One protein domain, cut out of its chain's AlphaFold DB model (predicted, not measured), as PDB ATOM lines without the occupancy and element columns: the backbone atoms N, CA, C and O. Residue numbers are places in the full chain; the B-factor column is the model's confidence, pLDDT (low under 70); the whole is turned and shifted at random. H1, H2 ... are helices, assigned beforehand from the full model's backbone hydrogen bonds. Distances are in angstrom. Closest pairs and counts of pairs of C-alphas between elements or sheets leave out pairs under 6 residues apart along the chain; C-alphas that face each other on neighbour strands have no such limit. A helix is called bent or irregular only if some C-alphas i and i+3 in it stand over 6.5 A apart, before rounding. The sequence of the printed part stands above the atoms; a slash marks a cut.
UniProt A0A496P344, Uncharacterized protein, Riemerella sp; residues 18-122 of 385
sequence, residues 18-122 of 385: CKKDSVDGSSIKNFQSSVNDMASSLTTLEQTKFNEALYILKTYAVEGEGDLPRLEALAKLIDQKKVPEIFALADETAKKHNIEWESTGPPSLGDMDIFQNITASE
ATOM      1  N   CYS A  18     238.614  83.371 -37.647       60.41
ATOM      2  CA  CYS A  18     239.500  82.507 -36.885       60.41
ATOM      3  C   CYS A  18     240.150  83.381 -35.807       60.41
ATOM      4  O   CYS A  18     240.963  84.248 -36.137       60.41
ATOM      5  N   LYS A  19     239.732  83.222 -34.545       68.50
ATOM      6  CA  LYS A  19     240.369  83.912 -33.418       68.50
ATOM      7  C   LYS A  19     241.840  83.518 -33.389       68.50
ATOM      8  O   LYS A  19     242.151  82.330 -33.498       68.50
ATOM      9  N   LYS A  20     242.733  84.494 -33.245       78.94
ATOM     10  CA  LYS A  20     244.163  84.207 -33.096       78.94
ATOM     11  C   LYS A  20     244.409  83.486 -31.768       78.94
ATOM     12  O   LYS A  20     243.907  83.908 -30.730       78.94
ATOM     13  N   ASP A  21     245.173  82.397 -31.812       88.00
ATOM     14  CA  ASP A  21     245.539  81.578 -30.645       88.00
ATOM     15  C   ASP A  21     246.975  81.839 -30.151       88.00
ATOM     16  O   ASP A  21     247.439  81.221 -29.190       88.00
ATOM     17  N   SER A  22     247.674  82.754 -30.820       94.06
ATOM     18  CA  SER A  22     249.044  83.180 -30.562       94.06
ATOM     19  C   SER A  22     249.187  84.672 -30.849       94.06
ATOM     20  O   SER A  22     248.394  85.268 -31.588       94.06
ATOM     21  N   VAL A  23     250.199  85.280 -30.239       94.38
ATOM     22  CA  VAL A  23     250.496  86.701 -30.415       94.38
ATOM     23  C   VAL A  23     250.987  86.981 -31.834       94.38
ATOM     24  O   VAL A  23     251.820  86.253 -32.368       94.38
ATOM     25  N   ASP A  24     250.515  88.084 -32.410       89.00
ATOM     26  CA  ASP A  24     250.972  88.620 -33.693       89.00
ATOM     27  C   ASP A  24     251.711  89.949 -33.476       89.00
ATOM     28  O   ASP A  24     251.106  91.022 -33.426       89.00
ATOM     29  N   GLY A  25     253.034  89.875 -33.342       88.38
ATOM     30  CA  GLY A  25     253.916  91.013 -33.077       88.38
ATOM     31  C   GLY A  25     254.264  91.865 -34.306       88.38
ATOM     32  O   GLY A  25     255.067  92.791 -34.196       88.38
ATOM     33  N   SER A  26     253.682  91.590 -35.481       79.25
ATOM     34  CA  SER A  26     254.054  92.253 -36.746       79.25
ATOM     35  C   SER A  26     253.727  93.754 -36.798       79.25
ATOM     36  O   SER A  26     254.324  94.506 -37.570       79.25
ATOM     37  N   SER A  27     252.778  94.213 -35.980       83.56
ATOM     38  CA  SER A  27     252.481  95.630 -35.741       83.56
ATOM     39  C   SER A  27     251.742  95.795 -34.413       83.56
ATOM     40  O   SER A  27     251.094  94.859 -33.960       83.56
ATOM     41  N   ILE A  28     251.741  96.992 -33.818       83.88
ATOM     42  CA  ILE A  28     250.991  97.258 -32.574       83.88
ATOM     43  C   ILE A  28     249.489  96.978 -32.721       83.88
ATOM     44  O   ILE A  28     248.865  96.443 -31.809       83.88
ATOM     45  N   LYS A  29     248.913  97.266 -33.893       80.88
ATOM     46  CA  LYS A  29     247.512  96.942 -34.192       80.88
ATOM     47  C   LYS A  29     247.269  95.432 -34.178       80.88
ATOM     48  O   LYS A  29     246.278  94.972 -33.617       80.88
ATOM     49  N   ASN A  30     248.161  94.668 -34.805       79.38
ATOM     50  CA  ASN A  30     248.057  93.213 -34.846       79.38
ATOM     51  C   ASN A  30     248.300  92.594 -33.470       79.38
ATOM     52  O   ASN A  30     247.562  91.686 -33.091       79.38
ATOM     53  N   PHE A  31     249.235  93.161 -32.709       88.75
ATOM     54  CA  PHE A  31     249.536  92.781 -31.339       88.75
ATOM     55  C   PHE A  31     248.298  92.948 -30.460       88.75
ATOM     56  O   PHE A  31     247.800  91.962 -29.922       88.75
ATOM     57  N   GLN A  32     247.715  94.150 -30.428       88.56
ATOM     58  CA  GLN A  32     246.488  94.434 -29.683       88.56
ATOM     59  C   GLN A  32     245.325  93.528 -30.115       88.56
ATOM     60  O   GLN A  32     244.637  92.964 -29.271       88.56
ATOM     61  N   SER A  33     245.128  93.335 -31.425       82.94
ATOM     62  CA  SER A  33     244.082  92.442 -31.938       82.94
ATOM     63  C   SER A  33     244.285  90.993 -31.489       82.94
ATOM     64  O   SER A  33     243.329  90.361 -31.058       82.94
ATOM     65  N   SER A  34     245.512  90.467 -31.569       86.56
ATOM     66  CA  SER A  34     245.817  89.090 -31.163       86.56
ATOM     67  C   SER A  34     245.678  88.881 -29.655       86.56
ATOM     68  O   SER A  34     245.069  87.906 -29.234       86.56
ATOM     69  N   VAL A  35     246.141  89.836 -28.843       90.38
ATOM     70  CA  VAL A  35     245.984  89.815 -27.382       90.38
ATOM     71  C   VAL A  35     244.505  89.835 -26.995       90.38
ATOM     72  O   VAL A  35     244.093  89.047 -26.148       90.38
ATOM     73  N   ASN A  36     243.689  90.665 -27.652       85.44
ATOM     74  CA  ASN A  36     242.244  90.709 -27.419       85.44
ATOM     75  C   ASN A  36     241.554  89.390 -27.803       85.44
ATOM     76  O   ASN A  36     240.708  88.898 -27.054       85.44
ATOM     77  N   ASP A  37     241.925  88.790 -28.939       81.69
ATOM     78  CA  ASP A  37     241.384  87.497 -29.372       81.69
ATOM     79  C   ASP A  37     241.734  86.380 -28.375       81.69
ATOM     80  O   ASP A  37     240.852  85.604 -27.981       81.69
ATOM     81  N   MET A  38     242.987  86.347 -27.910       86.88
ATOM     82  CA  MET A  38     243.474  85.404 -26.900       86.88
ATOM     83  C   MET A  38     242.740  85.592 -25.570       86.88
ATOM     84  O   MET A  38     242.173  84.631 -25.054       86.88
ATOM     85  N   ALA A  39     242.660  86.825 -25.058       83.25
ATOM     86  CA  ALA A  39     241.950  87.150 -23.821       83.25
ATOM     87  C   ALA A  39     240.465  86.756 -23.897       83.25
ATOM     88  O   ALA A  39     239.933  86.144 -22.977       83.25
ATOM     89  N   SER A  40     239.804  87.004 -25.032       80.56
ATOM     90  CA  SER A  40     238.391  86.645 -25.233       80.56
ATOM     91  C   SER A  40     238.105  85.137 -25.198       80.56
ATOM     92  O   SER A  40     236.940  84.732 -25.214       80.56
ATOM     93  N   SER A  41     239.150  84.309 -25.227       77.06
ATOM     94  CA  SER A  41     239.067  82.848 -25.163       77.06
ATOM     95  C   SER A  41     239.342  82.299 -23.754       77.06
ATOM     96  O   SER A  41     239.246  81.093 -23.550       77.06
ATOM     97  N   LEU A  42     239.656  83.175 -22.794       78.00
ATOM     98  CA  LEU A  42     239.959  82.855 -21.397       78.00
ATOM     99  C   LEU A  42     238.765  83.153 -20.476       78.00
ATOM    100  O   LEU A  42     237.897  83.968 -20.803       78.00
ATOM    101  N   THR A  43     238.731  82.542 -19.290       78.12
ATOM    102  CA  THR A  43     237.795  82.928 -18.219       78.12
ATOM    103  C   THR A  43     238.116  84.325 -17.680       78.12
ATOM    104  O   THR A  43     239.229  84.814 -17.830       78.12
ATOM    105  N   THR A  44     237.178  84.986 -16.996       69.56
ATOM    106  CA  THR A  44     237.409  86.328 -16.416       69.56
ATOM    107  C   THR A  44     238.628  86.377 -15.484       69.56
ATOM    108  O   THR A  44     239.392  87.344 -15.498       69.56
ATOM    109  N   LEU A  45     238.837  85.316 -14.700       73.69
ATOM    110  CA  LEU A  45     239.988  85.200 -13.805       73.69
ATOM    111  C   LEU A  45     241.300  85.104 -14.598       73.69
ATOM    112  O   LEU A  45     242.251  85.830 -14.321       73.69
ATOM    113  N   GLU A  46     241.325  84.251 -15.621       80.06
ATOM    114  CA  GLU A  46     242.479  84.075 -16.504       80.06
ATOM    115  C   GLU A  46     242.755  85.316 -17.361       80.06
ATOM    116  O   GLU A  46     243.913  85.622 -17.605       80.06
ATOM    117  N   GLN A  47     241.730  86.064 -17.776       78.88
ATOM    118  CA  GLN A  47     241.883  87.349 -18.469       78.88
ATOM    119  C   GLN A  47     242.594  88.370 -17.583       78.88
ATOM    120  O   GLN A  47     243.529  89.032 -18.029       78.88
ATOM    121  N   THR A  48     242.188  88.454 -16.313       77.12
ATOM    122  CA  THR A  48     242.838  89.329 -15.330       77.12
ATOM    123  C   THR A  48     244.304  88.932 -15.177       77.12
ATOM    124  O   THR A  48     245.192  89.762 -15.354       77.12
ATOM    125  N   LYS A  49     244.581  87.637 -14.970       84.44
ATOM    126  CA  LYS A  49     245.953  87.116 -14.892       84.44
ATOM    127  C   LYS A  49     246.766  87.360 -16.152       84.44
ATOM    128  O   LYS A  49     247.946  87.684 -16.063       84.44
ATOM    129  N   PHE A  50     246.154  87.212 -17.318       90.75
ATOM    130  CA  PHE A  50     246.807  87.443 -18.596       90.75
ATOM    131  C   PHE A  50     247.226  88.908 -18.744       90.75
ATOM    132  O   PHE A  50     248.363  89.179 -19.122       90.75
ATOM    133  N   ASN A  51     246.377  89.853 -18.339       88.50
ATOM    134  CA  ASN A  51     246.729  91.272 -18.325       88.50
ATOM    135  C   ASN A  51     247.835  91.601 -17.309       88.50
ATOM    136  O   ASN A  51     248.747  92.365 -17.630       88.50
ATOM    137  N   GLU A  52     247.808  90.999 -16.116       89.19
ATOM    138  CA  GLU A  52     248.893  91.131 -15.130       89.19
ATOM    139  C   GLU A  52     250.228  90.604 -15.682       89.19
ATOM    140  O   GLU A  52     251.254  91.277 -15.571       89.19
ATOM    141  N   ALA A  53     250.210  89.440 -16.339       94.69
ATOM    142  CA  ALA A  53     251.384  88.848 -16.972       94.69
ATOM    143  C   ALA A  53     251.975  89.789 -18.031       94.69
ATOM    144  O   ALA A  53     253.172  90.079 -18.022       94.69
ATOM    145  N   LEU A  54     251.132  90.333 -18.912       94.50
ATOM    146  CA  LEU A  54     251.561  91.292 -19.930       94.50
ATOM    147  C   LEU A  54     252.124  92.582 -19.314       94.50
ATOM    148  O   LEU A  54     253.103  93.123 -19.829       94.50
ATOM    149  N   TYR A  55     251.553  93.063 -18.207       92.12
ATOM    150  CA  TYR A  55     252.053  94.233 -17.487       92.12
ATOM    151  C   TYR A  55     253.442  93.991 -16.885       92.12
ATOM    152  O   TYR A  55     254.336  94.829 -17.043       92.12
ATOM    153  N   ILE A  56     253.655  92.835 -16.247       93.19
ATOM    154  CA  ILE A  56     254.959  92.440 -15.698       93.19
ATOM    155  C   ILE A  56     256.001  92.397 -16.815       93.19
ATOM    156  O   ILE A  56     257.068  93.001 -16.692       93.19
ATOM    157  N   LEU A  57     255.678  91.760 -17.941       96.44
ATOM    158  CA  LEU A  57     256.593  91.674 -19.075       96.44
ATOM    159  C   LEU A  57     256.899  93.052 -19.674       96.44
ATOM    160  O   LEU A  57     258.066  93.371 -19.888       96.44
ATOM    161  N   LYS A  58     255.886  93.907 -19.870       93.31
ATOM    162  CA  LYS A  58     256.066  95.291 -20.347       93.31
ATOM    163  C   LYS A  58     256.971  96.114 -19.425       93.31
ATOM    164  O   LYS A  58     257.700  96.986 -19.890       93.31
ATOM    165  N   THR A  59     256.870  95.886 -18.119       90.75
ATOM    166  CA  THR A  59     257.539  96.712 -17.108       90.75
ATOM    167  C   THR A  59     258.965  96.246 -16.834       90.75
ATOM    168  O   THR A  59     259.837  97.083 -16.615       90.75
ATOM    169  N   TYR A  60     259.208  94.932 -16.857       93.81
ATOM    170  CA  TYR A  60     260.446  94.341 -16.342       93.81
ATOM    171  C   TYR A  60     261.205  93.469 -17.347       93.81
ATOM    172  O   TYR A  60     262.405  93.271 -17.173       93.81
ATOM    173  N   ALA A  61     260.552  92.957 -18.396       94.50
ATOM    174  CA  ALA A  61     261.196  92.079 -19.379       94.50
ATOM    175  C   ALA A  61     261.668  92.811 -20.645       94.50
ATOM    176  O   ALA A  61     262.329  92.205 -21.489       94.50
ATOM    177  N   VAL A  62     261.329  94.094 -20.800       92.81
ATOM    178  CA  VAL A  62     261.648  94.882 -21.997       92.81
ATOM    179  C   VAL A  62     262.147  96.278 -21.652       92.81
ATOM    180  O   VAL A  62     261.735  96.887 -20.667       92.81
ATOM    181  N   GLU A  63     263.029  96.796 -22.501       85.88
ATOM    182  CA  GLU A  63     263.597  98.136 -22.378       85.88
ATOM    183  C   GLU A  63     262.920  99.113 -23.349       85.88
ATOM    184  O   GLU A  63     262.390  98.728 -24.392       85.88
ATOM    185  N   GLY A  64     262.937 100.399 -23.002       75.88
ATOM    186  CA  GLY A  64     262.378 101.468 -23.826       75.88
ATOM    187  C   GLY A  64     262.010 102.697 -23.000       75.88
ATOM    188  O   GLY A  64     261.542 102.578 -21.863       75.88
ATOM    189  N   GLU A  65     262.216 103.881 -23.571       73.75
ATOM    190  CA  GLU A  65     261.749 105.140 -22.990       73.75
ATOM    191  C   GLU A  65     260.313 105.421 -23.442       73.75
ATOM    192  O   GLU A  65     260.041 105.597 -24.628       73.75
ATOM    193  N   GLY A  66     259.382 105.458 -22.489       75.62
ATOM    194  CA  GLY A  66     257.959 105.662 -22.761       75.62
ATOM    195  C   GLY A  66     257.191 104.378 -23.093       75.62
ATOM    196  O   GLY A  66     257.745 103.282 -23.183       75.62
ATOM    197  N   ASP A  67     255.874 104.520 -23.237       78.69
ATOM    198  CA  ASP A  67     254.957 103.380 -23.315       78.69
ATOM    199  C   ASP A  67     254.994 102.643 -24.659       78.69
ATOM    200  O   ASP A  67     254.977 101.412 -24.667       78.69
ATOM    201  N   LEU A  68     255.077 103.361 -25.788       80.31
ATOM    202  CA  LEU A  68     255.062 102.738 -27.116       80.31
ATOM    203  C   LEU A  68     256.317 101.883 -27.380       80.31
ATOM    204  O   LEU A  68     256.141 100.731 -27.774       80.31
ATOM    205  N   PRO A  69     257.559 102.352 -27.135       83.25
ATOM    206  CA  PRO A  69     258.742 101.521 -27.363       83.25
ATOM    207  C   PRO A  69     258.750 100.249 -26.507       83.25
ATOM    208  O   PRO A  69     259.098  99.183 -27.007       83.25
ATOM    209  N   ARG A  70     258.287 100.327 -25.250       86.56
ATOM    210  CA  ARG A  70     258.113  99.140 -24.395       86.56
ATOM    211  C   ARG A  70     257.039  98.200 -24.931       86.56
ATOM    212  O   ARG A  70     257.211  96.989 -24.872       86.56
ATOM    213  N   LEU A  71     255.949  98.730 -25.486       89.31
ATOM    214  CA  LEU A  71     254.899  97.923 -26.108       89.31
ATOM    215  C   LEU A  71     255.389  97.234 -27.394       89.31
ATOM    216  O   LEU A  71     255.085  96.065 -27.609       89.31
ATOM    217  N   GLU A  72     256.177  97.921 -28.226       88.06
ATOM    218  CA  GLU A  72     256.808  97.340 -29.421       88.06
ATOM    219  C   GLU A  72     257.836  96.264 -29.056       88.06
ATOM    220  O   GLU A  72     257.901  95.216 -29.701       88.06
ATOM    221  N   ALA A  73     258.634  96.506 -28.014       92.56
ATOM    222  CA  ALA A  73     259.585  95.533 -27.500       92.56
ATOM    223  C   ALA A  73     258.872  94.311 -26.906       92.56
ATOM    224  O   ALA A  73     259.279  93.183 -27.181       92.56
ATOM    225  N   LEU A  74     257.768  94.514 -26.175       96.06
ATOM    226  CA  LEU A  74     256.918  93.430 -25.683       96.06
ATOM    227  C   LEU A  74     256.352  92.618 -26.848       96.06
ATOM    228  O   LEU A  74     256.526  91.407 -26.871       96.06
ATOM    229  N   ALA A  75     255.741  93.274 -27.838       94.00
ATOM    230  CA  ALA A  75     255.163  92.607 -29.003       94.00
ATOM    231  C   ALA A  75     256.177  91.701 -29.719       94.00
ATOM    232  O   ALA A  75     255.821  90.604 -30.132       94.00
ATOM    233  N   LYS A  76     257.446  92.124 -29.811       94.25
ATOM    234  CA  LYS A  76     258.544  91.301 -30.344       94.25
ATOM    235  C   LYS A  76     258.958  90.171 -29.402       94.25
ATOM    236  O   LYS A  76     259.216  89.068 -29.868       94.25
ATOM    237  N   LEU A  77     259.042  90.435 -28.096       96.94
ATOM    238  CA  LEU A  77     259.442  89.452 -27.084       96.94
ATOM    239  C   LEU A  77     258.488  88.250 -27.045       96.94
ATOM    240  O   LEU A  77     258.930  87.112 -26.869       96.94
ATOM    241  N   ILE A  78     257.186  88.508 -27.186       97.50
ATOM    242  CA  ILE A  78     256.145  87.483 -27.085       97.50
ATOM    243  C   ILE A  78     255.503  87.107 -28.422       97.50
ATOM    244  O   ILE A  78     254.512  86.388 -28.411       97.50
ATOM    245  N   ASP A  79     256.065  87.532 -29.560       96.56
ATOM    246  CA  ASP A  79     255.565  87.152 -30.887       96.56
ATOM    247  C   ASP A  79     255.485  85.624 -31.041       96.56
ATOM    248  O   ASP A  79     256.366  84.890 -30.587       96.56
ATOM    249  N   GLN A  80     254.402  85.148 -31.658       95.88
ATOM    250  CA  GLN A  80     254.053  83.735 -31.841       95.88
ATOM    251  C   GLN A  80     253.834  82.919 -30.552       95.88
ATOM    252  O   GLN A  80     253.488  81.740 -30.642       95.88
ATOM    253  N   LYS A  81     253.975  83.506 -29.354       97.88
ATOM    254  CA  LYS A  81     253.721  82.796 -28.091       97.88
ATOM    255  C   LYS A  81     252.229  82.640 -27.825       97.88
ATOM    256  O   LYS A  81     251.429  83.536 -28.110       97.88
ATOM    257  N   LYS A  82     251.859  81.517 -27.215       97.31
ATOM    258  CA  LYS A  82     250.517  81.257 -26.678       97.31
ATOM    259  C   LYS A  82     250.416  81.676 -25.212       97.31
ATOM    260  O   LYS A  82     251.425  81.862 -24.534       97.31
ATOM    261  N   VAL A  83     249.189  81.761 -24.692       95.06
ATOM    262  CA  VAL A  83     248.914  82.158 -23.294       95.06
ATOM    263  C   VAL A  83     249.764  81.385 -22.265       95.06
ATOM    264  O   VAL A  83     250.386  82.044 -21.433       95.06
ATOM    265  N   PRO A  84     249.899  80.040 -22.322       96.06
ATOM    266  CA  PRO A  84     250.712  79.309 -21.342       96.06
ATOM    267  C   PRO A  84     252.199  79.686 -21.371       96.06
ATOM    268  O   PRO A  84     252.853  79.726 -20.334       96.06
ATOM    269  N   GLU A  85     252.738  79.994 -22.552       97.81
ATOM    270  CA  GLU A  85     254.136  80.406 -22.711       97.81
ATOM    271  C   GLU A  85     254.366  81.830 -22.195       97.81
ATOM    272  O   GLU A  85     255.426  82.129 -21.648       97.81
ATOM    273  N   ILE A  86     253.369  82.705 -22.349       97.75
ATOM    274  CA  ILE A  86     253.393  84.070 -21.812       97.75
ATOM    275  C   ILE A  86     253.339  84.032 -20.283       97.75
ATOM    276  O   ILE A  86     254.094  84.755 -19.637       97.75
ATOM    277  N   PHE A  87     252.511  83.159 -19.701       97.06
ATOM    278  CA  PHE A  87     252.480  82.949 -18.253       97.06
ATOM    279  C   PHE A  87     253.810  82.443 -17.707       97.06
ATOM    280  O   PHE A  87     254.335  83.046 -16.776       97.06
ATOM    281  N   ALA A  88     254.397  81.422 -18.333       97.88
ATOM    282  CA  ALA A  88     255.700  80.910 -17.921       97.88
ATOM    283  C   ALA A  88     256.792  81.997 -17.962       97.88
ATOM    284  O   ALA A  88     257.604  82.102 -17.044       97.88
ATOM    285  N   LEU A  89     256.785  82.845 -18.997       97.94
ATOM    286  CA  LEU A  89     257.729  83.958 -19.115       97.94
ATOM    287  C   LEU A  89     257.496  85.037 -18.043       97.94
ATOM    288  O   LEU A  89     258.451  85.619 -17.520       97.94
ATOM    289  N   ALA A  90     256.236  85.317 -17.711       97.06
ATOM    290  CA  ALA A  90     255.885  86.263 -16.660       97.06
ATOM    291  C   ALA A  90     256.272  85.739 -15.270       97.06
ATOM    292  O   ALA A  90     256.808  86.515 -14.485       97.06
ATOM    293  N   ASP A  91     256.104  84.441 -14.997       97.06
ATOM    294  CA  ASP A  91     256.538  83.803 -13.744       97.06
ATOM    295  C   ASP A  91     258.060  83.908 -13.571       97.06
ATOM    296  O   ASP A  91     258.560  84.290 -12.510       97.06
ATOM    297  N   GLU A  92     258.817  83.629 -14.637       97.56
ATOM    298  CA  GLU A  92     260.275  83.777 -14.634       97.56
ATOM    299  C   GLU A  92     260.691  85.232 -14.369       97.56
ATOM    300  O   GLU A  92     261.570  85.498 -13.542       97.56
ATOM    301  N   THR A  93     260.027  86.181 -15.031       96.81
ATOM    302  CA  THR A  93     260.291  87.617 -14.874       96.81
ATOM    303  C   THR A  93     259.952  88.089 -13.460       96.81
ATOM    304  O   THR A  93     260.765  88.761 -12.826       96.81
ATOM    305  N   ALA A  94     258.793  87.700 -12.925       95.56
ATOM    306  CA  ALA A  94     258.371  88.047 -11.574       95.56
ATOM    307  C   ALA A  94     259.374  87.537 -10.534       95.56
ATOM    308  O   ALA A  94     259.860  88.312  -9.707       95.56
ATOM    309  N   LYS A  95     259.791  86.270 -10.654       96.00
ATOM    310  CA  LYS A  95     260.800  85.665  -9.779       96.00
ATOM    311  C   LYS A  95     262.148  86.379  -9.862       96.00
ATOM    312  O   LYS A  95     262.768  86.644  -8.834       96.00
ATOM    313  N   LYS A  96     262.606  86.716 -11.071       96.44
ATOM    314  CA  LYS A  96     263.879  87.421 -11.294       96.44
ATOM    315  C   LYS A  96     263.883  88.827 -10.689       96.44
ATOM    316  O   LYS A  96     264.918  89.274 -10.201       96.44
ATOM    317  N   HIS A  97     262.742  89.513 -10.720       94.06
ATOM    318  CA  HIS A  97     262.595  90.890 -10.249       94.06
ATOM    319  C   HIS A  97     261.986  90.998  -8.840       94.06
ATOM    320  O   HIS A  97     261.689  92.104  -8.394       94.06
ATOM    321  N   ASN A  98     261.848  89.874  -8.125       93.25
ATOM    322  CA  ASN A  98     261.294  89.793  -6.771       93.25
ATOM    323  C   ASN A  98     259.896  90.438  -6.651       93.25
ATOM    324  O   ASN A  98     259.617  91.193  -5.718       93.25
ATOM    325  N   ILE A  99     259.035  90.155  -7.630       89.81
ATOM    326  CA  ILE A  99     257.636  90.587  -7.687       89.81
ATOM    327  C   ILE A  99     256.777  89.453  -7.132       89.81
ATOM    328  O   ILE A  99     256.889  88.317  -7.586       89.81
ATOM    329  N   GLU A 100     255.910  89.759  -6.169       88.69
ATOM    330  CA  GLU A 100     254.981  88.792  -5.577       88.69
ATOM    331  C   GLU A 100     253.803  88.524  -6.529       88.69
ATOM    332  O   GLU A 100     252.710  89.086  -6.414       88.69
ATOM    333  N   TRP A 101     254.069  87.700  -7.543       91.56
ATOM    334  CA  TRP A 101     253.110  87.308  -8.565       91.56
ATOM    335  C   TRP A 101     253.423  85.911  -9.104       91.56
ATOM    336  O   TRP A 101     254.576  85.602  -9.394       91.56
ATOM    337  N   GLU A 102     252.379  85.103  -9.279       90.75
ATOM    338  CA  GLU A 102     252.429  83.806  -9.962       90.75
ATOM    339  C   GLU A 102     251.191  83.642 -10.856       90.75
ATOM    340  O   GLU A 102     250.086  84.095 -10.507       90.75
ATOM    341  N   SER A 103     251.357  82.963 -11.989       89.38
ATOM    342  CA  SER A 103     250.311  82.728 -12.991       89.38
ATOM    343  C   SER A 103     249.149  81.874 -12.472       89.38
ATOM    344  O   SER A 103     248.006  82.071 -12.885       89.38
ATOM    345  N   THR A 104     249.413  80.978 -11.516       87.06
ATOM    346  CA  THR A 104     248.413  80.108 -10.872       87.06
ATOM    347  C   THR A 104     247.829  80.677  -9.576       87.06
ATOM    348  O   THR A 104     246.953  80.055  -8.974       87.06
ATOM    349  N   GLY A 105     248.322  81.829  -9.111       78.94
ATOM    350  CA  GLY A 105     247.852  82.482  -7.889       78.94
ATOM    351  C   GLY A 105     246.550  83.272  -8.082       78.94
ATOM    352  O   GLY A 105     246.055  83.403  -9.203       78.94
ATOM    353  N   PRO A 106     245.975  83.859  -7.019       75.94
ATOM    354  CA  PRO A 106     244.922  84.863  -7.173       75.94
ATOM    355  C   PRO A 106     245.475  86.131  -7.861       75.94
ATOM    356  O   PRO A 106     246.677  86.399  -7.752       75.94
ATOM    357  N   PRO A 107     244.652  86.915  -8.589       75.12
ATOM    358  CA  PRO A 107     245.035  88.243  -9.067       75.12
ATOM    359  C   PRO A 107     245.538  89.110  -7.911       75.12
ATOM    360  O   PRO A 107     244.933  89.115  -6.838       75.12
ATOM    361  N   SER A 108     246.654  89.802  -8.118       75.69
ATOM    362  CA  SER A 108     247.365  90.536  -7.060       75.69
ATOM    363  C   SER A 108     247.718  91.973  -7.434       75.69
ATOM    364  O   SER A 108     248.047  92.761  -6.550       75.69
ATOM    365  N   LEU A 109     247.622  92.342  -8.716       69.44
ATOM    366  CA  LEU A 109     247.996  93.668  -9.209       69.44
ATOM    367  C   LEU A 109     246.773  94.547  -9.526       69.44
ATOM    368  O   LEU A 109     246.919  95.761  -9.601       69.44
ATOM    369  N   GLY A 110     245.565  93.980  -9.614       63.06
ATOM    370  CA  GLY A 110     244.318  94.718  -9.874       63.06
ATOM    371  C   GLY A 110     243.999  94.865 -11.367       63.06
ATOM    372  O   GLY A 110     244.571  94.161 -12.198       63.06
ATOM    373  N   ASP A 111     243.072  95.767 -11.714       59.22
ATOM    374  CA  ASP A 111     242.656  96.001 -13.106       59.22
ATOM    375  C   ASP A 111     243.777  96.681 -13.906       59.22
ATOM    376  O   ASP A 111     243.924  97.904 -13.916       59.22
ATOM    377  N   MET A 112     244.585  95.864 -14.578       69.50
ATOM    378  CA  MET A 112     245.661  96.298 -15.464       69.50
ATOM    379  C   MET A 112     245.161  96.342 -16.909       69.50
ATOM    380  O   MET A 112     244.676  95.342 -17.433       69.50
ATOM    381  N   ASP A 113     245.343  97.473 -17.587       70.00
ATOM    382  CA  ASP A 113     245.236  97.545 -19.044       70.00
ATOM    383  C   ASP A 113     246.568  98.042 -19.602       70.00
ATOM    384  O   ASP A 113     246.938  99.213 -19.489       70.00
ATOM    385  N   ILE A 114     247.311  97.132 -20.229       71.56
ATOM    386  CA  ILE A 114     248.602  97.450 -20.847       71.56
ATOM    387  C   ILE A 114     248.478  98.442 -22.016       71.56
ATOM    388  O   ILE A 114     249.491  99.009 -22.447       71.56
ATOM    389  N   PHE A 115     247.246  98.671 -22.484       71.06
ATOM    390  CA  PHE A 115     246.850  99.567 -23.557       71.06
ATOM    391  C   PHE A 115     246.137 100.850 -23.062       71.06
ATOM    392  O   PHE A 115     245.772 101.696 -23.877       71.06
ATOM    393  N   GLN A 116     245.978 101.078 -21.751       57.59
ATOM    394  CA  GLN A 116     245.292 102.284 -21.241       57.59
ATOM    395  C   GLN A 116     246.016 103.597 -21.600       57.59
ATOM    396  O   GLN A 116     245.372 104.624 -21.806       57.59
ATOM    397  N   ASN A 117     247.347 103.558 -21.742       49.81
ATOM    398  CA  ASN A 117     248.161 104.718 -22.126       49.81
ATOM    399  C   ASN A 117     248.464 104.811 -23.627       49.81
ATOM    400  O   ASN A 117     249.101 105.778 -24.048       49.81
ATOM    401  N   ILE A 118     247.980 103.877 -24.458       47.41
ATOM    402  CA  ILE A 118     247.882 104.162 -25.892       47.41
ATOM    403  C   ILE A 118     246.627 105.018 -26.122       47.41
ATOM    404  O   ILE A 118     245.646 104.600 -26.731       47.41
ATOM    405  N   THR A 119     246.714 106.308 -25.778       41.00
ATOM    406  CA  THR A 119     246.365 107.237 -26.861       41.00
ATOM    407  C   THR A 119     247.338 106.860 -27.956       41.00
ATOM    408  O   THR A 119     248.535 106.833 -27.681       41.00
ATOM    409  N   ALA A 120     246.847 106.391 -29.106       40.38
ATOM    410  CA  ALA A 120     247.719 106.038 -30.212       40.38
ATOM    411  C   ALA A 120     248.728 107.179 -30.346       40.38
ATOM    412  O   ALA A 120     248.360 108.272 -30.775       40.38
ATOM    413  N   SER A 121     249.978 106.969 -29.923       44.50
ATOM    414  CA  SER A 121     251.061 107.786 -30.416       44.50
ATOM    415  C   SER A 121     251.107 107.342 -31.858       44.50
ATOM    416  O   SER A 121     251.690 106.306 -32.181       44.50
ATOM    417  N   GLU A 122     250.286 108.012 -32.666       47.97
ATOM    418  CA  GLU A 122     250.230 107.885 -34.099       47.97
ATOM    419  C   GLU A 122     251.690 107.914 -34.497       47.97
ATOM    420  O   GLU A 122     252.368 108.918 -34.268       47.97
TER     421      GLU A 122
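What this domain is: This is residues 18 to 122 of the 385 residues of an uncharacterized protein of Riemerella sp (UniProt A0A496P344). Three helices make a triangle: H1 and H2 meet as a V near residues 39 and 47, and H3 closes the open side of the V. H4 packs across H2, and the long final stretch, residues 97 to 122, folds back past H2 on the side away from H4. The printed part has 105 residues with four named helices, in the order H1, H2, H3, H4, and no named strand; the class is all helix, with mostly crossed packing. It is compact, with a radius of gyration of the C-alphas of 12.7 A, and spans 35 by 34 by 22 A.

How they stand to each other: H1, residues 28 to 39, forms a helical hairpin with H2, residues 44 to 61. The two only just touch, with 3 pairs of C-alphas within 8 A, the closest being those of Ala 39 and Gln 47, 5.4 A apart. H1 touches H2 with residue 39 alone, and H2 touches H1 with residues 46 to 50 alone. They run opposite ways at a steep tilt of 37 degrees, only just beyond shallow. H2 is the hub, touching three other helices. H3, residues 67 to 77, touches H2 about perpendicular, at 79 degrees; the closest C-alphas are those of Lys 58 and Leu 74, 5.7 A apart, and H2 takes part with residues 57 to 61 alone. H1 touches H3 with residues 28 to 31 alone, the closest C-alphas being those of Phe 31 and Ala 75, 6.1 A apart, at a steep tilt of 66 degrees, the same way. H4, residues 83 to 96, touches H2 with 16 pairs of C-alphas within 8 A. Their closest C-alphas, those of Ala 53 and Ala 90, are 5.2 A apart, and they run the same way at a steep tilt of 49 degrees. H1 and H4 are close but not clearly touching, with the C-alphas of Met 38 and Val 83 at 7.3 A. H3 and H4 are apart. Every O i to N i+4 pair is within hydrogen-bond range in H1, H2, H3 and H4.

Where its parts are: H1 begins at C-alpha 28, (250.991, 97.258, -32.574), and is 16.1 A long. H2 is the longest helix, 18 residues and 24.7 A; it is neither bent nor irregular, but only just: C-alphas 58 and 61 are 6.1 A apart. H3 begins at C-alpha 67, (254.957, 103.380, -23.315), and is 15.1 A long. H4 is 19.9 A long and ends at C-alpha 96, (263.879, 87.421, -11.294).

The domain as a whole: The two C-alphas farthest apart are those of Cys 18 and Asn 98, 37.9 A. The printed part has no cut, and the links H1 to H2, H2 to H3 and H3 to H4 are tight. Residues 97 to 122 hold no named element. The mean pLDDT of the printed part is 83.7; residues 18 to 19, residue 44, residues 109 to 112 and residues 116 to 122 are under 70.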